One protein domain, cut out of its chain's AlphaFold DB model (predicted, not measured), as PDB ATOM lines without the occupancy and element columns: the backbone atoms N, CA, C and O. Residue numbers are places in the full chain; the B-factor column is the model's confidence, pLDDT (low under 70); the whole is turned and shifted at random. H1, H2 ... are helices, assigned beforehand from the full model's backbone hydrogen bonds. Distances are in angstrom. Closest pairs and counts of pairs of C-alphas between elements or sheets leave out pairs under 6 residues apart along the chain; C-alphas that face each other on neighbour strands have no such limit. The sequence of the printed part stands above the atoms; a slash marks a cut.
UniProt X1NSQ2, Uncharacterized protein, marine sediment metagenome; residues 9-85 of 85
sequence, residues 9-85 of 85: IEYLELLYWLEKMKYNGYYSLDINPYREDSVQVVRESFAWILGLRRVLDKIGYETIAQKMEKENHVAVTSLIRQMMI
ATOM      1  N   ILE A   9      85.006 227.976 140.347       91.50
ATOM      2  CA  ILE A   9      84.003 227.358 141.224       91.50
ATOM      3  C   ILE A   9      83.495 226.053 140.606       91.50
ATOM      4  O   ILE A   9      83.437 225.033 141.286       91.50
ATOM      5  N   GLU A  10      83.202 226.056 139.310       93.19
ATOM      6  CA  GLU A  10      82.751 224.877 138.572       93.19
ATOM      7  C   GLU A  10      83.851 223.810 138.512       93.19
ATOM      8  O   GLU A  10      83.586 222.615 138.634       93.19
ATOM      9  N   TYR A  11      85.116 224.225 138.392       95.12
ATOM     10  CA  TYR A  11      86.241 223.294 138.447       95.12
ATOM     11  C   TYR A  11      86.418 222.684 139.845       95.12
ATOM     12  O   TYR A  11      86.722 221.497 139.973       95.12
ATOM     13  N   LEU A  12      86.204 223.469 140.906       94.19
ATOM     14  CA  LEU A  12      86.198 222.973 142.284       94.19
ATOM     15  C   LEU A  12      85.079 221.937 142.495       94.19
ATOM     16  O   LEU A  12      85.318 220.894 143.103       94.19
ATOM     17  N   GLU A  13      83.884 222.191 141.956       93.38
ATOM     18  CA  GLU A  13      82.760 221.250 141.986       93.38
ATOM     19  C   GLU A  13      83.074 219.949 141.230       93.38
ATOM     20  O   GLU A  13      82.833 218.859 141.754       93.38
ATOM     21  N   LEU A  14      83.668 220.038 140.035       95.62
ATOM     22  CA  LEU A  14      84.112 218.862 139.284       95.62
ATOM     23  C   LEU A  14      85.046 217.986 140.131       95.62
ATOM     24  O   LEU A  14      84.836 216.778 140.249       95.62
ATOM     25  N   LEU A  15      86.060 218.593 140.755       95.88
ATOM     26  CA  LEU A  15      87.012 217.877 141.607       95.88
ATOM     27  C   LEU A  15      86.341 217.256 142.841       95.88
ATOM     28  O   LEU A  15      86.713 216.151 143.240       95.88
ATOM     29  N   TYR A  16      85.348 217.929 143.427       95.38
ATOM     30  CA  TYR A  16      84.556 217.380 144.526       95.38
ATOM     31  C   TYR A  16      83.833 216.095 144.108       95.38
ATOM     32  O   TYR A  16      83.927 215.078 144.801       95.38
ATOM     33  N   TRP A  17      83.156 216.112 142.958       96.06
ATOM     34  CA  TRP A  17      82.414 214.947 142.481       96.06
ATOM     35  C   TRP A  17      83.324 213.787 142.087       96.06
ATOM     36  O   TRP A  17      83.002 212.641 142.400       96.06
ATOM     37  N   LEU A  18      84.474 214.062 141.466       96.94
ATOM     38  CA  LEU A  18      85.464 213.029 141.151       96.94
ATOM     39  C   LEU A  18      85.932 212.294 142.417       96.94
ATOM     40  O   LEU A  18      86.003 211.064 142.410       96.94
ATOM     41  N   GLU A  19      86.155 213.015 143.520       95.50
ATOM     42  CA  GLU A  19      86.490 212.397 144.807       95.50
ATOM     43  C   GLU A  19      85.315 211.586 145.380       95.50
ATOM     44  O   GLU A  19      85.483 210.415 145.723       95.50
ATOM     45  N   LYS A  20      84.098 212.154 145.444       95.00
ATOM     46  CA  LYS A  20      82.922 211.453 146.005       95.00
ATOM     47  C   LYS A  20      82.570 210.182 145.231       95.00
ATOM     48  O   LYS A  20      82.145 209.201 145.839       95.00
ATOM     49  N   MET A  21      82.768 210.180 143.915       96.56
ATOM     50  CA  MET A  21      82.564 209.008 143.057       96.56
ATOM     51  C   MET A  21      83.730 208.012 143.103       96.56
ATOM     52  O   MET A  21      83.648 206.964 142.465       96.56
ATOM     53  N   LYS A  22      84.802 208.308 143.854       96.69
ATOM     54  CA  LYS A  22      86.031 207.503 143.925       96.69
ATOM     55  C   LYS A  22      86.645 207.261 142.545       96.69
ATOM     56  O   LYS A  22      87.090 206.156 142.234       96.69
ATOM     57  N   TYR A  23      86.645 208.293 141.706       97.25
ATOM     58  CA  TYR A  23      87.256 208.220 140.389       97.25
ATOM     59  C   TYR A  23      88.759 207.931 140.515       97.25
ATOM     60  O   TYR A  23      89.481 208.640 141.211       97.25
ATOM     61  N   ASN A  24      89.233 206.889 139.831       96.38
ATOM     62  CA  ASN A  24      90.622 206.418 139.886       96.38
ATOM     63  C   ASN A  24      91.331 206.455 138.518       96.38
ATOM     64  O   ASN A  24      92.377 205.828 138.349       96.38
ATOM     65  N   GLY A  25      90.751 207.154 137.539       95.56
ATOM     66  CA  GLY A  25      91.330 207.322 136.209       95.56
ATOM     67  C   GLY A  25      92.300 208.503 136.111       95.56
ATOM     68  O   GLY A  25      92.679 209.123 137.106       95.56
ATOM     69  N   TYR A  26      92.704 208.821 134.882       94.75
ATOM     70  CA  TYR A  26      93.674 209.878 134.599       94.75
ATOM     71  C   TYR A  26      93.018 211.251 134.445       94.75
ATOM     72  O   TYR A  26      91.952 211.380 133.850       94.75
ATOM     73  N   TYR A  27      93.717 212.295 134.896       92.06
ATOM     74  CA  TYR A  27      93.417 213.674 134.512       92.06
ATOM     75  C   TYR A  27      94.297 214.056 133.324       92.06
ATOM     76  O   TYR A  27      95.523 214.055 133.430       92.06
ATOM     77  N   SER A  28      93.675 214.379 132.193       93.06
ATOM     78  CA  SER A  28      94.359 214.887 131.005       93.06
ATOM     79  C   SER A  28      94.216 216.403 130.904       93.06
ATOM     80  O   SER A  28      93.149 216.951 131.180       93.06
ATOM     81  N   LEU A  29      95.278 217.074 130.463       92.56
ATOM     82  CA  LEU A  29      95.245 218.493 130.124       92.56
ATOM     83  C   LEU A  29      95.034 218.640 128.618       92.56
ATOM     84  O   LEU A  29      95.926 218.312 127.839       92.56
ATOM     85  N   ASP A  30      93.871 219.154 128.231       93.12
ATOM     86  CA  ASP A  30      93.597 219.601 126.866       93.12
ATOM     87  C   ASP A  30      93.642 221.132 126.839       93.12
ATOM     88  O   ASP A  30      92.668 221.822 127.150       93.12
ATOM     89  N   ILE A  31      94.841 221.666 126.607       92.06
ATOM     90  CA  ILE A  31      95.124 223.101 126.655       92.06
ATOM     91  C   ILE A  31      95.978 223.510 125.464       92.06
ATOM     92  O   ILE A  31      96.846 222.761 125.016       92.06
ATOM     93  N   ASN A  32      95.775 224.741 124.996       92.00
ATOM     94  CA  ASN A  32      96.541 225.299 123.889       92.00
ATOM     95  C   ASN A  32      97.188 226.649 124.267       92.00
ATOM     96  O   ASN A  32      96.519 227.690 124.239       92.00
ATOM     97  N   PRO A  33      98.463 226.644 124.697       91.00
ATOM     98  CA  PRO A  33      99.181 227.836 125.145       91.00
ATOM     99  C   PRO A  33      99.750 228.625 123.955       91.00
ATOM    100  O   PRO A  33     100.934 228.555 123.649       91.00
ATOM    101  N   TYR A  34      98.895 229.377 123.259       86.81
ATOM    102  CA  TYR A  34      99.292 230.108 122.048       86.81
ATOM    103  C   TYR A  34     100.218 231.311 122.288       86.81
ATOM    104  O   TYR A  34     100.923 231.717 121.367       86.81
ATOM    105  N   ARG A  35     100.161 231.947 123.467       89.75
ATOM    106  CA  ARG A  35     100.845 233.229 123.739       89.75
ATOM    107  C   ARG A  35     101.849 233.149 124.885       89.75
ATOM    108  O   ARG A  35     102.498 234.141 125.197       89.75
ATOM    109  N   GLU A  36     101.955 231.990 125.519       90.94
ATOM    110  CA  GLU A  36     102.696 231.776 126.754       90.94
ATOM    111  C   GLU A  36     103.669 230.599 126.606       90.94
ATOM    112  O   GLU A  36     103.518 229.762 125.717       90.94
ATOM    113  N   ASP A  37     104.659 230.507 127.498       94.31
ATOM    114  CA  ASP A  37     105.552 229.347 127.560       94.31
ATOM    115  C   ASP A  37     104.758 228.076 127.907       94.31
ATOM    116  O   ASP A  37     104.083 227.994 128.938       94.31
ATOM    117  N   SER A  38     104.830 227.071 127.035       92.88
ATOM    118  CA  SER A  38     104.004 225.868 127.146       92.88
ATOM    119  C   SER A  38     104.325 225.044 128.393       92.88
ATOM    120  O   SER A  38     103.413 224.518 129.035       92.88
ATOM    121  N   VAL A  39     105.598 224.972 128.790       94.19
ATOM    122  CA  VAL A  39     106.031 224.251 129.992       94.19
ATOM    123  C   VAL A  39     105.520 224.957 131.243       94.19
ATOM    124  O   VAL A  39     105.034 224.305 132.170       94.19
ATOM    125  N   GLN A  40     105.594 226.285 131.271       93.75
ATOM    126  CA  GLN A  40     105.077 227.094 132.365       93.75
ATOM    127  C   GLN A  40     103.559 226.951 132.491       93.75
ATOM    128  O   GLN A  40     103.073 226.712 133.594       93.75
ATOM    129  N   VAL A  41     102.812 227.005 131.385       94.38
ATOM    130  CA  VAL A  41     101.351 226.827 131.416       94.38
ATOM    131  C   VAL A  41     100.972 225.446 131.953       94.38
ATOM    132  O   VAL A  41     100.053 225.342 132.767       94.38
ATOM    133  N   VAL A  42     101.679 224.386 131.555       94.06
ATOM    134  CA  VAL A  42     101.438 223.036 132.089       94.06
ATOM    135  C   VAL A  42     101.720 222.982 133.595       94.06
ATOM    136  O   VAL A  42     100.900 222.457 134.347       94.06
ATOM    137  N   ARG A  43     102.833 223.563 134.066       94.75
ATOM    138  CA  ARG A  43     103.158 223.623 135.504       94.75
ATOM    139  C   ARG A  43     102.093 224.365 136.308       94.75
ATOM    140  O   ARG A  43     101.638 223.841 137.324       94.75
ATOM    141  N   GLU A  44     101.660 225.529 135.833       94.31
ATOM    142  CA  GLU A  44     100.592 226.300 136.476       94.31
ATOM    143  C   GLU A  44      99.264 225.537 136.474       94.31
ATOM    144  O   GLU A  44      98.552 225.528 137.474       94.31
ATOM    145  N   SER A  45      98.957 224.803 135.403       94.44
ATOM    146  CA  SER A  45      97.756 223.958 135.337       94.44
ATOM    147  C   SER A  45      97.738 222.900 136.446       94.44
ATOM    148  O   SER A  45      96.724 222.726 137.122       94.44
ATOM    149  N   PHE A  46      98.867 222.227 136.695       94.62
ATOM    150  CA  PHE A  46      98.983 221.293 137.819       94.62
ATOM    151  C   PHE A  46      98.874 221.999 139.174       94.62
ATOM    152  O   PHE A  46      98.209 221.487 140.076       94.62
ATOM    153  N   ALA A  47      99.497 223.170 139.323       94.81
ATOM    154  CA  ALA A  47      99.426 223.952 140.552       94.81
ATOM    155  C   ALA A  47      97.980 224.347 140.895       94.81
ATOM    156  O   ALA A  47      97.576 224.196 142.051       94.81
ATOM    157  N   TRP A  48      97.190 224.753 139.896       94.06
ATOM    158  CA  TRP A  48      95.758 225.032 140.027       94.06
ATOM    159  C   TRP A  48      94.972 223.814 140.507       94.06
ATOM    160  O   TRP A  48      94.291 223.889 141.529       94.06
ATOM    161  N   ILE A  49      95.105 222.674 139.822       94.62
ATOM    162  CA  ILE A  49      94.371 221.446 140.167       94.62
ATOM    163  C   ILE A  49      94.699 221.006 141.599       94.62
ATOM    164  O   ILE A  49      93.801 220.754 142.403       94.62
ATOM    165  N   LEU A  50      95.988 220.953 141.951       94.81
ATOM    166  CA  LEU A  50      96.431 220.576 143.294       94.81
ATOM    167  C   LEU A  50      96.002 221.601 144.351       94.81
ATOM    168  O   LEU A  50      95.672 221.226 145.474       94.81
ATOM    169  N   GLY A  51      96.001 222.891 144.010       94.06
ATOM    170  CA  GLY A  51      95.526 223.966 144.877       94.06
ATOM    171  C   GLY A  51      94.051 223.817 145.227       94.06
ATOM    172  O   GLY A  51      93.705 223.844 146.406       94.06
ATOM    173  N   LEU A  52      93.204 223.581 144.227       93.88
ATOM    174  CA  LEU A  52      91.770 223.386 144.427       93.88
ATOM    175  C   LEU A  52      91.463 222.102 145.203       93.88
ATOM    176  O   LEU A  52      90.604 222.125 146.080       93.88
ATOM    177  N   ARG A  53      92.212 221.011 144.983       94.44
ATOM    178  CA  ARG A  53      92.089 219.818 145.841       94.44
ATOM    179  C   ARG A  53      92.403 220.133 147.302       94.44
ATOM    180  O   ARG A  53      91.601 219.810 148.167       94.44
ATOM    181  N   ARG A  54      93.482 220.874 147.578       94.94
ATOM    182  CA  ARG A  54      93.797 221.308 148.953       94.94
ATOM    183  C   ARG A  54      92.704 222.184 149.569       94.94
ATOM    184  O   ARG A  54      92.526 222.156 150.783       94.94
ATOM    185  N   VAL A  55      91.998 222.988 148.772       93.56
ATOM    186  CA  VAL A  55      90.836 223.755 149.252       93.56
ATOM    187  C   VAL A  55      89.713 222.805 149.679       93.56
ATOM    188  O   VAL A  55      89.195 222.958 150.783       93.56
ATOM    189  N   LEU A  56      89.390 221.790 148.870       93.69
ATOM    190  CA  LEU A  56      88.401 220.764 149.229       93.69
ATOM    191  C   LEU A  56      88.800 219.991 150.491       93.69
ATOM    192  O   LEU A  56      87.972 219.834 151.387       93.69
ATOM    193  N   ASP A  57      90.068 219.588 150.599       93.81
ATOM    194  CA  ASP A  57      90.603 218.888 151.771       93.81
ATOM    195  C   ASP A  57      90.433 219.719 153.050       93.81
ATOM    196  O   ASP A  57      90.023 219.199 154.087       93.81
ATOM    197  N   LYS A  58      90.702 221.030 152.977       92.81
ATOM    198  CA  LYS A  58      90.535 221.954 154.109       92.81
ATOM    199  C   LYS A  58      89.074 222.153 154.504       92.81
ATOM    200  O   LYS A  58      88.792 222.325 155.687       92.81
ATOM    201  N   ILE A  59      88.156 222.188 153.537       90.44
ATOM    202  CA  ILE A  59      86.718 222.309 153.814       90.44
ATOM    203  C   ILE A  59      86.177 221.006 154.428       90.44
ATOM    204  O   ILE A  59      85.346 221.033 155.339       90.44
ATOM    205  N   GLY A  60      86.659 219.870 153.926       92.06
ATOM    206  CA  GLY A  60      86.186 218.537 154.264       92.06
ATOM    207  C   GLY A  60      84.981 218.128 153.413       92.06
ATOM    208  O   GLY A  60      83.916 218.743 153.462       92.06
ATOM    209  N   TYR A  61      85.131 217.036 152.666       91.44
ATOM    210  CA  TYR A  61      84.111 216.516 151.748       91.44
ATOM    211  C   TYR A  61      82.771 216.209 152.429       91.44
ATOM    212  O   TYR A  61      81.712 216.500 151.875       91.44
ATOM    213  N   GLU A  62      82.798 215.673 153.649       91.44
ATOM    214  CA  GLU A  62      81.577 215.380 154.408       91.44
ATOM    215  C   GLU A  62      80.898 216.651 154.935       91.44
ATOM    216  O   GLU A  62      79.673 216.741 154.930       91.44
ATOM    217  N   THR A  63      81.669 217.682 155.300       89.81
ATOM    218  CA  THR A  63      81.128 219.001 155.666       89.81
ATOM    219  C   THR A  63      80.353 219.619 154.503       89.81
ATOM    220  O   THR A  63      79.279 220.194 154.700       89.81
ATOM    221  N   ILE A  64      80.896 219.499 153.286       89.44
ATOM    222  CA  ILE A  64      80.242 219.962 152.056       89.44
ATOM    223  C   ILE A  64      78.949 219.174 151.838       89.44
ATOM    224  O   ILE A  64      77.887 219.786 151.721       89.44
ATOM    225  N   ALA A  65      79.017 217.840 151.872       89.25
ATOM    226  CA  ALA A  65      77.864 216.964 151.667       89.25
ATOM    227  C   ALA A  65      76.714 217.270 152.645       89.25
ATOM    228  O   ALA A  65      75.580 217.479 152.219       89.25
ATOM    229  N   GLN A  66      77.013 217.411 153.940       89.50
ATOM    230  CA  GLN A  66      76.017 217.738 154.969       89.50
ATOM    231  C   GLN A  66      75.344 219.100 154.752       89.50
ATOM    232  O   GLN A  66      74.173 219.284 155.084       89.50
ATOM    233  N   LYS A  67      76.081 220.091 154.239       85.88
ATOM    234  CA  LYS A  67      75.523 221.419 153.941       85.88
ATOM    235  C   LYS A  67      74.678 221.417 152.670       85.88
ATOM    236  O   LYS A  67      73.693 222.149 152.629       85.88
ATOM    237  N   MET A  68      75.044 220.604 151.677       84.19
ATOM    238  CA  MET A  68      74.249 220.401 150.464       84.19
ATOM    239  C   MET A  68      72.928 219.683 150.769       84.19
ATOM    240  O   MET A  68      71.890 220.111 150.280       84.19
ATOM    241  N   GLU A  69      72.951 218.648 151.614       84.75
ATOM    242  CA  GLU A  69      71.766 217.855 151.979       84.75
ATOM    243  C   GLU A  69      70.705 218.670 152.733       84.75
ATOM    244  O   GLU A  69      69.511 218.460 152.562       84.75
ATOM    245  N   LYS A  70      71.122 219.666 153.522       83.69
ATOM    246  CA  LYS A  70      70.208 220.573 154.238       83.69
ATOM    247  C   LYS A  70      69.573 221.654 153.346       83.69
ATOM    248  O   LYS A  70      69.084 222.646 153.882       83.69
ATOM    249  N   GLU A  71      69.663 221.513 152.018       66.88
ATOM    250  CA  GLU A  71      69.196 222.463 150.985       66.88
ATOM    251  C   GLU A  71      69.668 223.913 151.199       66.88
ATOM    252  O   GLU A  71      69.113 224.882 150.680       66.88
ATOM    253  N   ASN A  72      70.750 224.099 151.959       76.50
ATOM    254  CA  ASN A  72      71.254 225.420 152.291       76.50
ATOM    255  C   ASN A  72      72.332 225.834 151.285       76.50
ATOM    256  O   ASN A  72      73.524 225.910 151.597       76.50
ATOM    257  N   HIS A  73      71.896 226.117 150.057       73.75
ATOM    258  CA  HIS A  73      72.768 226.562 148.963       73.75
ATOM    259  C   HIS A  73      73.565 227.830 149.325       73.75
ATOM    260  O   HIS A  73      74.719 227.995 148.918       73.75
ATOM    261  N   VAL A  74      72.997 228.701 150.165       82.62
ATOM    262  CA  VAL A  74      73.684 229.889 150.697       82.62
ATOM    263  C   VAL A  74      74.859 229.489 151.595       82.62
ATOM    264  O   VAL A  74      75.944 230.058 151.493       82.62
ATOM    265  N   ALA A  75      74.689 228.481 152.452       80.94
ATOM    266  CA  ALA A  75      75.755 228.001 153.325       80.94
ATOM    267  C   ALA A  75      76.893 227.326 152.550       80.94
ATOM    268  O   ALA A  75      78.049 227.473 152.949       80.94
ATOM    269  N   VAL A  76      76.590 226.614 151.460       80.62
ATOM    270  CA  VAL A  76      77.605 225.984 150.595       80.62
ATOM    271  C   VAL A  76      78.436 227.053 149.885       80.62
ATOM    272  O   VAL A  76      79.660 227.061 149.992       80.62
ATOM    273  N   THR A  77      77.784 228.015 149.232       82.00
ATOM    274  CA  THR A  77      78.483 229.094 148.513       82.00
ATOM    275  C   THR A  77      79.267 230.011 149.456       82.00
ATOM    276  O   THR A  77      80.391 230.404 149.144       82.00
ATOM    277  N   SER A  78      78.732 230.307 150.647       85.81
ATOM    278  CA  SER A  78      79.443 231.083 151.671       85.81
ATOM    279  C   SER A  78      80.695 230.367 152.181       85.81
ATOM    280  O   SER A  78      81.717 231.018 152.381       85.81
ATOM    281  N   LEU A  79      80.629 229.046 152.373       83.38
ATOM    282  CA  LEU A  79      81.772 228.232 152.790       83.38
ATOM    283  C   LEU A  79      82.871 228.214 151.726       83.38
ATOM    284  O   LEU A  79      84.035 228.431 152.048       83.38
ATOM    285  N   ILE A  80      82.493 228.007 150.460       83.94
ATOM    286  CA  ILE A  80      83.434 228.037 149.334       83.94
ATOM    287  C   ILE A  80      84.110 229.411 149.263       83.94
ATOM    288  O   ILE A  80      85.334 229.489 149.224       83.94
ATOM    289  N   ARG A  81      83.340 230.506 149.344       85.50
ATOM    290  CA  ARG A  81      83.887 231.872 149.349       85.50
ATOM    291  C   ARG A  81      84.864 232.115 150.499       85.50
ATOM    292  O   ARG A  81      85.917 232.689 150.260       85.50
ATOM    293  N   GLN A  82      84.534 231.693 151.721       84.38
ATOM    294  CA  GLN A  82      85.400 231.884 152.894       84.38
ATOM    295  C   GLN A  82      86.764 231.204 152.767       84.38
ATOM    296  O   GLN A  82      87.696 231.618 153.436       84.38
ATOM    297  N   MET A  83      86.880 230.170 151.936       78.25
ATOM    298  CA  MET A  83      88.118 229.401 151.782       78.25
ATOM    299  C   MET A  83      88.947 229.833 150.570       78.25
ATOM    300  O   MET A  83      90.068 229.358 150.395       78.25
ATOM    301  N   MET A  84      88.396 230.718 149.737       74.69
ATOM    302  CA  MET A  84      89.091 231.338 148.606       74.69
ATOM    303  C   MET A  84      89.725 232.695 148.956       74.69
ATOM    304  O   MET A  84      90.462 233.229 148.131       74.69
ATOM    305  N   ILE A  85      89.426 233.253 150.135       73.56
ATOM    306  CA  ILE A  85      89.910 234.550 150.644       73.56
ATOM    307  C   ILE A  85      90.805 234.281 151.854       73.56
ATOM    308  O   ILE A  85      91.851 234.955 151.970       73.56
TER     309      ILE A  85
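AT A GLANCE: This is residues 9 to 85 of the 85 residues of an uncharacterized protein of marine sediment metagenome (UniProt X1NSQ2). One long helix, H2, makes the long axis, and the three shorter helices gather round its last part: H1 crosses it there at a steep tilt, and the helical hairpin of H3 and H4 folds back so that the last part of H4 packs on it. From H1 a long link, residues 21 to 37, swings out in a wide arc and returns to the far end of H2, where residues 34 to 40 stick out. The printed part has 77 residues with four named helices, in the order H1, H2, H3, H4, and no named strand; the class is all helix. The whole is loose, with a radius of gyration of the C-alphas of 14.7 A, and only just elongated, spanning 44 by 29 by 17 A.

IN THESE COORDINATES: H2, residues 38 to 59, is the longest helix, 32.0 A from its first C-alpha at (104.004, 225.868, 127.146) to its last at (86.718, 222.309, 153.814). H1, residues 9 to 20, begins at C-alpha 9 at (84.003, 227.358, 141.224) and is 16.6 A long. H3, residues 61 to 69, is 12.4 A long. H4, residues 73 to 84, is 17.0 A long and ends at C-alpha 84 at (89.091, 231.338, 148.606).

HOW THE PARTS SIT: H2 touches H1 with residues 52 to 56 alone, and H1 touches H2 with residues 12 to 16 alone. Their closest C-alphas, of Leu 12 and Leu 52, are 6.0 A apart. The two run the same way at a steep tilt of 66 degrees. H2 also touches H4, through residues 55 to 59 of H2 and 79 to 84 of H4 alone; the closest C-alphas, of Val 55 and Met 83, are 6.8 A apart. These two run opposite ways at a steep tilt of 55 degrees. H2 and H3 meet only through their link. H3 and H4 form a helical hairpin, opposite ways at a shallow tilt of 28 degrees. They touch with the closest C-alphas, of Lys 67 and Val 76, 6.0 A apart; H4 takes part with residues 73 to 76 alone. H1 and H3 are close but not clearly touching, about perpendicular at 73 degrees, with the closest C-alphas, of Tyr 16 and Tyr 61, 7.3 A apart. H1 and H4 are near each other. In H1, H2, H3 and H4 every O i to N i+4 pair is within hydrogen-bond range.

THE WHOLE: The two C-alphas farthest apart, of Asp 37 and Lys 70, are 45.1 A apart. Residues 34 to 40, of which 38 to 40 belong to H2, and residues 69 to 74 stand free. The printed part has no cut. The link from H1 to H2 is long; those from H2 to H3 and from H3 to H4 are tight. The mean pLDDT of the printed part is 90.3, and residue 71 is under 70.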